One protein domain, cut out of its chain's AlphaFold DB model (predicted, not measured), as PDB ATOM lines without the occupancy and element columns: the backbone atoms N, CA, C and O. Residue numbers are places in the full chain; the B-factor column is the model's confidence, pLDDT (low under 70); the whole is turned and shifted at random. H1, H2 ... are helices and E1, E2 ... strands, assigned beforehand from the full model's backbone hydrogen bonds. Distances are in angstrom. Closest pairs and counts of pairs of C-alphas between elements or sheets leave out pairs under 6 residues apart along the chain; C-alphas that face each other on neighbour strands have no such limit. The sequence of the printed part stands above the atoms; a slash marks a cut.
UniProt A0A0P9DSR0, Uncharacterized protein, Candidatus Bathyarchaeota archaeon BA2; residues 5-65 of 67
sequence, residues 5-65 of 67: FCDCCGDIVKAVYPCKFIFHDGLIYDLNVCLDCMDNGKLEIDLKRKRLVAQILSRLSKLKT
ATOM      1  N   PHE A   5     221.910 253.573 185.341       87.12
ATOM      2  CA  PHE A   5     221.697 253.593 183.899       87.12
ATOM      3  C   PHE A   5     220.609 254.594 183.557       87.12
ATOM      4  O   PHE A   5     219.575 254.629 184.223       87.12
ATOM      5  N   CYS A   6     220.834 255.378 182.509       85.62
ATOM      6  CA  CYS A   6     219.785 256.209 181.943       85.62
ATOM      7  C   CYS A   6     218.927 255.383 180.975       85.62
ATOM      8  O   CYS A   6     219.453 254.825 180.023       85.62
ATOM      9  N   ASP A   7     217.609 255.348 181.159       80.69
ATOM     10  CA  ASP A   7     216.670 254.665 180.259       80.69
ATOM     11  C   ASP A   7     216.476 255.387 178.908       80.69
ATOM     12  O   ASP A   7     215.889 254.819 177.990       80.69
ATOM     13  N   CYS A   8     216.974 256.624 178.770       78.25
ATOM     14  CA  CYS A   8     216.934 257.408 177.532       78.25
ATOM     15  C   CYS A   8     218.137 257.082 176.626       78.25
ATOM     16  O   CYS A   8     217.990 256.366 175.640       78.25
ATOM     17  N   CYS A   9     219.353 257.509 176.995       80.62
ATOM     18  CA  CYS A   9     220.561 257.234 176.200       80.62
ATOM     19  C   CYS A   9     221.131 255.817 176.409       80.62
ATOM     20  O   CYS A   9     221.885 255.301 175.582       80.62
ATOM     21  N   GLY A  10     220.760 255.154 177.509       80.88
ATOM     22  CA  GLY A  10     221.248 253.824 177.851       80.88
ATOM     23  C   GLY A  10     222.701 253.788 178.334       80.88
ATOM     24  O   GLY A  10     223.305 252.712 178.337       80.88
ATOM     25  N   ASP A  11     223.265 254.933 178.716       85.44
ATOM     26  CA  ASP A  11     224.623 255.039 179.245       85.44
ATOM     27  C   ASP A  11     224.663 254.836 180.764       85.44
ATOM     28  O   ASP A  11     223.675 255.054 181.477       85.44
ATOM     29  N   ILE A  12     225.837 254.435 181.262       89.50
ATOM     30  CA  ILE A  12     226.127 254.428 182.697       89.50
ATOM     31  C   ILE A  12     226.412 255.862 183.123       89.50
ATOM     32  O   ILE A  12     227.342 256.497 182.628       89.50
ATOM     33  N   VAL A  13     225.638 256.356 184.078       87.81
ATOM     34  CA  VAL A  13     225.703 257.738 184.546       87.81
ATOM     35  C   VAL A  13     225.948 257.794 186.049       87.81
ATOM     36  O   VAL A  13     225.773 256.820 186.779       87.81
ATOM     37  N   LYS A  14     226.379 258.962 186.532       88.75
ATOM     38  CA  LYS A  14     226.626 259.191 187.965       88.75
ATOM     39  C   LYS A  14     225.348 259.462 188.757       88.75
ATOM     40  O   LYS A  14     225.339 259.255 189.965       88.75
ATOM     41  N   ALA A  15     224.299 259.936 188.088       87.69
ATOM     42  CA  ALA A  15     223.019 260.273 188.688       87.69
ATOM     43  C   ALA A  15     221.891 260.109 187.664       87.69
ATOM     44  O   ALA A  15     222.087 260.339 186.468       87.69
ATOM     45  N   VAL A  16     220.717 259.734 188.160       90.00
ATOM     46  CA  VAL A  16     219.470 259.656 187.397       90.00
ATOM     47  C   VAL A  16     218.341 260.271 188.206       90.00
ATOM     48  O   VAL A  16     218.354 260.229 189.437       90.00
ATOM     49  N   TYR A  17     217.356 260.801 187.499       88.50
ATOM     50  CA  TYR A  17     216.107 261.298 188.037       88.50
ATOM     51  C   TYR A  17     214.986 260.326 187.660       88.50
ATOM     52  O   TYR A  17     214.812 260.041 186.472       88.50
ATOM     53  N   PRO A  18     214.228 259.802 188.637       86.75
ATOM     54  CA  PRO A  18     213.061 258.987 188.346       86.75
ATOM     55  C   PRO A  18     211.946 259.873 187.775       86.75
ATOM     56  O   PRO A  18     211.513 260.844 188.397       86.75
ATOM     57  N   CYS A  19     211.477 259.530 186.583       83.06
ATOM     58  CA  CYS A  19     210.438 260.224 185.837       83.06
ATOM     59  C   CYS A  19     209.266 259.290 185.586       83.06
ATOM     60  O   CYS A  19     209.451 258.172 185.113       83.06
ATOM     61  N   LYS A  20     208.051 259.781 185.817       84.62
ATOM     62  CA  LYS A  20     206.824 259.055 185.503       84.62
ATOM     63  C   LYS A  20     206.218 259.597 184.214       84.62
ATOM     64  O   LYS A  20     205.741 260.729 184.181       84.62
ATOM     65  N   PHE A  21     206.214 258.781 183.169       77.38
ATOM     66  CA  PHE A  21     205.578 259.075 181.892       77.38
ATOM     67  C   PHE A  21     204.174 258.490 181.874       77.38
ATOM     68  O   PHE A  21     203.986 257.303 182.139       77.38
ATOM     69  N   ILE A  22     203.196 259.337 181.569       77.62
ATOM     70  CA  ILE A  22     201.795 258.957 181.416       77.62
ATOM     71  C   ILE A  22     201.428 259.239 179.964       77.62
ATOM     72  O   ILE A  22     201.448 260.387 179.526       77.62
ATOM     73  N   PHE A  23     201.142 258.185 179.213       74.19
ATOM     74  CA  PHE A  23     200.720 258.276 177.824       74.19
ATOM     75  C   PHE A  23     199.212 258.545 177.739       74.19
ATOM     76  O   PHE A  23     198.460 258.296 178.683       74.19
ATOM     77  N   HIS A  24     198.757 259.059 176.593       71.00
ATOM     78  CA  HIS A  24     197.347 259.404 176.369       71.00
ATOM     79  C   HIS A  24     196.389 258.206 176.472       71.00
ATOM     80  O   HIS A  24     195.211 258.394 176.755       71.00
ATOM     81  N   ASP A  25     196.888 256.987 176.270       76.00
ATOM     82  CA  ASP A  25     196.149 255.730 176.431       76.00
ATOM     83  C   ASP A  25     196.106 255.233 177.890       76.00
ATOM     84  O   ASP A  25     195.600 254.147 178.171       76.00
ATOM     85  N   GLY A  26     196.638 256.019 178.830       70.88
ATOM     86  CA  GLY A  26     196.715 255.669 180.243       70.88
ATOM     87  C   GLY A  26     197.875 254.733 180.587       70.88
ATOM     88  O   GLY A  26     197.980 254.317 181.743       70.88
ATOM     89  N   LEU A  27     198.767 254.404 179.641       72.31
ATOM     90  CA  LEU A  27     199.980 253.660 179.967       72.31
ATOM     91  C   LEU A  27     200.901 254.510 180.840       72.31
ATOM     92  O   LEU A  27     201.187 255.670 180.547       72.31
ATOM     93  N   ILE A  28     201.396 253.897 181.911       78.44
ATOM     94  CA  ILE A  28     202.306 254.526 182.863       78.44
ATOM     95  C   ILE A  28     203.644 253.790 182.833       78.44
ATOM     96  O   ILE A  28     203.680 252.557 182.933       78.44
ATOM     97  N   TYR A  29     204.726 254.557 182.713       77.44
ATOM     98  CA  TYR A  29     206.101 254.072 182.747       77.44
ATOM     99  C   TYR A  29     206.961 254.927 183.669       77.44
ATOM    100  O   TYR A  29     207.015 256.145 183.519       77.44
ATOM    101  N   ASP A  30     207.667 254.273 184.584       82.38
ATOM    102  CA  ASP A  30     208.687 254.898 185.416       82.38
ATOM    103  C   ASP A  30     210.059 254.686 184.756       82.38
ATOM    104  O   ASP A  30     210.466 253.545 184.525       82.38
ATOM    105  N   LEU A  31     210.744 255.778 184.412       82.06
ATOM    106  CA  LEU A  31     212.035 255.798 183.718       82.06
ATOM    107  C   LEU A  31     213.067 256.578 184.531       82.06
ATOM    108  O   LEU A  31     212.765 257.638 185.067       82.06
ATOM    109  N   ASN A  32     214.304 256.104 184.565       86.81
ATOM    110  CA  ASN A  32     215.438 256.818 185.134       86.81
ATOM    111  C   ASN A  32     216.142 257.633 184.047       86.81
ATOM    112  O   ASN A  32     216.761 257.082 183.139       86.81
ATOM    113  N   VAL A  33     216.088 258.960 184.131       85.69
ATOM    114  CA  VAL A  33     216.631 259.861 183.102       85.69
ATOM    115  C   VAL A  33     217.822 260.638 183.667       85.69
ATOM    116  O   VAL A  33     217.761 261.133 184.787       85.69
ATOM    117  N   CYS A  34     218.938 260.728 182.940       89.12
ATOM    118  CA  CYS A  34     220.067 261.561 183.364       89.12
ATOM    119  C   CYS A  34     219.778 263.051 183.124       89.12
ATOM    120  O   CYS A  34     218.906 263.400 182.327       89.12
ATOM    121  N   LEU A  35     220.537 263.925 183.792       86.38
ATOM    122  CA  LEU A  35     220.377 265.376 183.664       86.38
ATOM    123  C   LEU A  35     220.534 265.843 182.207       86.38
ATOM    124  O   LEU A  35     219.701 266.594 181.719       86.38
ATOM    125  N   ASP A  36     221.516 265.299 181.482       85.75
ATOM    126  CA  ASP A  36     221.763 265.662 180.081       85.75
ATOM    127  C   ASP A  36     220.553 265.361 179.179       85.75
ATOM    128  O   ASP A  36     220.214 266.138 178.287       85.75
ATOM    129  N   CYS A  37     219.865 264.237 179.406       84.06
ATOM    130  CA  CYS A  37     218.657 263.894 178.650       84.06
ATOM    131  C   CYS A  37     217.452 264.762 179.051       84.06
ATOM    132  O   CYS A  37     216.609 265.050 178.203       84.06
ATOM    133  N   MET A  38     217.364 265.190 180.316       81.56
ATOM    134  CA  MET A  38     216.338 266.137 180.764       81.56
ATOM    135  C   MET A  38     216.531 267.525 180.144       81.56
ATOM    136  O   MET A  38     215.582 268.071 179.584       81.56
ATOM    137  N   ASP A  39     217.749 268.069 180.207       83.56
ATOM    138  CA  ASP A  39     218.061 269.435 179.765       83.56
ATOM    139  C   ASP A  39     217.892 269.611 178.253       83.56
ATOM    140  O   ASP A  39     217.448 270.657 177.782       83.56
ATOM    141  N   ASN A  40     218.175 268.562 177.476       76.19
ATOM    142  CA  ASN A  40     217.971 268.588 176.030       76.19
ATOM    143  C   ASN A  40     216.488 268.550 175.620       76.19
ATOM    144  O   ASN A  40     216.185 268.690 174.433       76.19
ATOM    145  N   GLY A  41     215.560 268.322 176.562       62.34
ATOM    146  CA  GLY A  41     214.115 268.267 176.308       62.34
ATOM    147  C   GLY A  41     213.691 267.198 175.293       62.34
ATOM    148  O   GLY A  41     212.543 267.176 174.850       62.34
ATOM    149  N   LYS A  42     214.613 266.315 174.899       57.38
ATOM    150  CA  LYS A  42     214.416 265.264 173.907       57.38
ATOM    151  C   LYS A  42     214.558 263.919 174.590       57.38
ATOM    152  O   LYS A  42     215.654 263.486 174.936       57.38
ATOM    153  N   LEU A  43     213.427 263.246 174.739       61.81
ATOM    154  CA  LEU A  43     213.388 261.854 175.148       61.81
ATOM    155  C   LEU A  43     213.591 260.973 173.905       61.81
ATOM    156  O   LEU A  43     212.632 260.538 173.269       61.81
ATOM    157  N   GLU A  44     214.843 260.748 173.519       57.94
ATOM    158  CA  GLU A  44     215.182 259.786 172.466       57.94
ATOM    159  C   GLU A  44     215.216 258.379 173.061       57.94
ATOM    160  O   GLU A  44     216.249 257.873 173.484       57.94
ATOM    161  N   ILE A  45     214.051 257.737 173.117       60.50
ATOM    162  CA  ILE A  45     213.965 256.331 173.504       60.50
ATOM    163  C   ILE A  45     214.452 255.485 172.324       60.50
ATOM    164  O   ILE A  45     213.741 255.330 171.327       60.50
ATOM    165  N   ASP A  46     215.647 254.901 172.437       53.25
ATOM    166  CA  ASP A  46     216.137 253.942 171.447       53.25
ATOM    167  C   ASP A  46     215.273 252.673 171.464       53.25
ATOM    168  O   ASP A  46     215.440 251.760 172.282       53.25
ATOM    169  N   LEU A  47     214.355 252.590 170.498       52.06
ATOM    170  CA  LEU A  47     213.447 251.461 170.332       52.06
ATOM    171  C   LEU A  47     214.178 250.133 170.026       52.06
ATOM    172  O   LEU A  47     213.589 249.056 170.165       52.06
ATOM    173  N   LYS A  48     215.464 250.176 169.637       48.78
ATOM    174  CA  LYS A  48     216.307 248.986 169.435       48.78
ATOM    175  C   LYS A  48     216.854 248.423 170.744       48.78
ATOM    176  O   LYS A  48     217.164 247.230 170.789       48.78
ATOM    177  N   ARG A  49     216.913 249.204 171.831       54.06
ATOM    178  CA  ARG A  49     217.202 248.709 173.190       54.06
ATOM    179  C   ARG A  49     215.917 248.119 173.774       54.06
ATOM    180  O   ARG A  49     215.271 248.650 174.670       54.06
ATOM    181  N   LYS A  50     215.559 246.975 173.184       54.31
ATOM    182  CA  LYS A  50     214.328 246.164 173.223       54.31
ATOM    183  C   LYS A  50     213.504 246.088 174.515       54.31
ATOM    184  O   LYS A  50     212.401 245.570 174.437       54.31
ATOM    185  N   ARG A  51     213.952 246.524 175.694       55.47
ATOM    186  CA  ARG A  51     213.237 246.234 176.949       55.47
ATOM    187  C   ARG A  51     211.950 247.048 177.101       55.47
ATOM    188  O   ARG A  51     210.907 246.456 177.366       55.47
ATOM    189  N   LEU A  52     212.002 248.358 176.850       57.75
ATOM    190  CA  LEU A  52     210.822 249.224 176.931       57.75
ATOM    191  C   LEU A  52     209.834 248.922 175.797       57.75
ATOM    192  O   LEU A  52     208.647 248.723 176.033       57.75
ATOM    193  N   VAL A  53     210.344 248.768 174.574       60.69
ATOM    194  CA  VAL A  53     209.527 248.458 173.392       60.69
ATOM    195  C   VAL A  53     208.916 247.075 173.463       60.69
ATOM    196  O   VAL A  53     207.744 246.932 173.155       60.69
ATOM    197  N   ALA A  54     209.650 246.055 173.912       58.12
ATOM    198  CA  ALA A  54     209.065 244.732 174.102       58.12
ATOM    199  C   ALA A  54     207.983 244.750 175.185       58.12
ATOM    200  O   ALA A  54     206.987 244.054 175.036       58.12
ATOM    201  N   GLN A  55     208.129 245.549 176.248       60.72
ATOM    202  CA  GLN A  55     207.076 245.697 177.255       60.72
ATOM    203  C   GLN A  55     205.852 246.444 176.714       60.72
ATOM    204  O   GLN A  55     204.733 246.002 176.964       60.72
ATOM    205  N   ILE A  56     206.049 247.525 175.952       65.00
ATOM    206  CA  ILE A  56     204.965 248.281 175.306       65.00
ATOM    207  C   ILE A  56     204.252 247.400 174.272       65.00
ATOM    208  O   ILE A  56     203.042 247.210 174.355       65.00
ATOM    209  N   LEU A  57     204.993 246.773 173.352       60.16
ATOM    210  CA  LEU A  57     204.450 245.862 172.339       60.16
ATOM    211  C   LEU A  57     203.775 244.634 172.957       60.16
ATOM    212  O   LEU A  57     202.745 244.207 172.454       60.16
ATOM    213  N   SER A  58     204.310 244.078 174.049       62.38
ATOM    214  CA  SER A  58     203.688 242.958 174.777       62.38
ATOM    215  C   SER A  58     202.381 243.359 175.463       62.38
ATOM    216  O   SER A  58     201.459 242.553 175.561       62.38
ATOM    217  N   ARG A  59     202.259 244.605 175.935       64.56
ATOM    218  CA  ARG A  59     200.997 245.123 176.485       64.56
ATOM    219  C   ARG A  59     199.983 245.419 175.377       64.56
ATOM    220  O   ARG A  59     198.834 245.009 175.498       64.56
ATOM    221  N   LEU A  60     200.416 246.036 174.277       59.34
ATOM    222  CA  LEU A  60     199.573 246.303 173.105       59.34
ATOM    223  C   LEU A  60     199.095 245.017 172.414       59.34
ATOM    224  O   LEU A  60     197.954 244.955 171.966       59.34
ATOM    225  N   SER A  61     199.929 243.974 172.347       58.81
ATOM    226  CA  SER A  61     199.529 242.691 171.758       58.81
ATOM    227  C   SER A  61     198.470 241.971 172.590       58.81
ATOM    228  O   SER A  61     197.597 241.339 172.012       58.81
ATOM    229  N   LYS A  62     198.498 242.109 173.922       58.44
ATOM    230  CA  LYS A  62     197.479 241.552 174.828       58.44
ATOM    231  C   LYS A  62     196.148 242.303 174.789       58.44
ATOM    232  O   LYS A  62     195.118 241.708 175.076       58.44
ATOM    233  N   LEU A  63     196.163 243.588 174.431       56.44
ATOM    234  CA  LEU A  63     194.946 244.387 174.253       56.44
ATOM    235  C   LEU A  63     194.168 243.999 172.984       56.44
ATOM    236  O   LEU A  63     192.953 244.133 172.964       56.44
ATOM    237  N   LYS A  64     194.844 243.482 171.949       49.78
ATOM    238  CA  LYS A  64     194.211 243.064 170.684       49.78
ATOM    239  C   LYS A  64     193.578 241.667 170.700       49.78
ATOM    240  O   LYS A  64     192.957 241.291 169.718       49.78
ATOM    241  N   THR A  65     193.740 240.889 171.768       48.88
ATOM    242  CA  THR A  65     193.242 239.499 171.839       48.88
ATOM    243  C   THR A  65     191.880 239.359 172.527       48.88
ATOM    244  O   THR A  65     191.472 238.244 172.838       48.88
TER     245      THR A  65
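Overview. This is residues 5 to 65 of the 67 residues of an uncharacterized protein of Candidatus Bathyarchaeota archaeon BA2 (UniProt A0A0P9DSR0). A two-stranded hairpin, E1 and E2, has a short helix, H1, after one end; a longer helix, H2, is set off from the strands, and residues 60 to 65, of which 60 to 63 belong to H2, stick out. The 61 printed residues hold, in order, E1, E2, H1 and H2, mixed helices and strands, with under half in named elements. The whole is only just loose, close to compact, radius of gyration of the C-alphas 12.7 A, and elongated, 42 by 22 by 16 A.

Along the chain. Residues 5 to 16 hold no named element. E1, residues 17 to 22, spans 15.9 A from C-alpha 17 at (216.107, 261.298, 188.037). E2, residues 28 to 33, spans 15.3 A. H1 is residues 35 to 39, 6.1 A. H2, residues 51 to 63, spans 18.6 A to C-alpha 63 at (194.946, 244.387, 174.253).

Arrangement. E1 and E2 are antiparallel at 153 degrees, with N 19 and O 31 2.7 A apart, within hydrogen-bond range. The closest C-alphas of E1 and H1, Tyr 17 and Leu 35, are 7.3 A apart. H2 is apart from E1, E2 and H1. In H1 and H2 every O i to N i+4 pair is within hydrogen-bond range.

Size, cuts and confidence. The farthest C-alphas, Lys 14 and Thr 65, are 42.0 A apart. The printed part has no cut. The link from H1 to H2, 11 residues, is long. Residues 41 to 65 have pLDDT under 70.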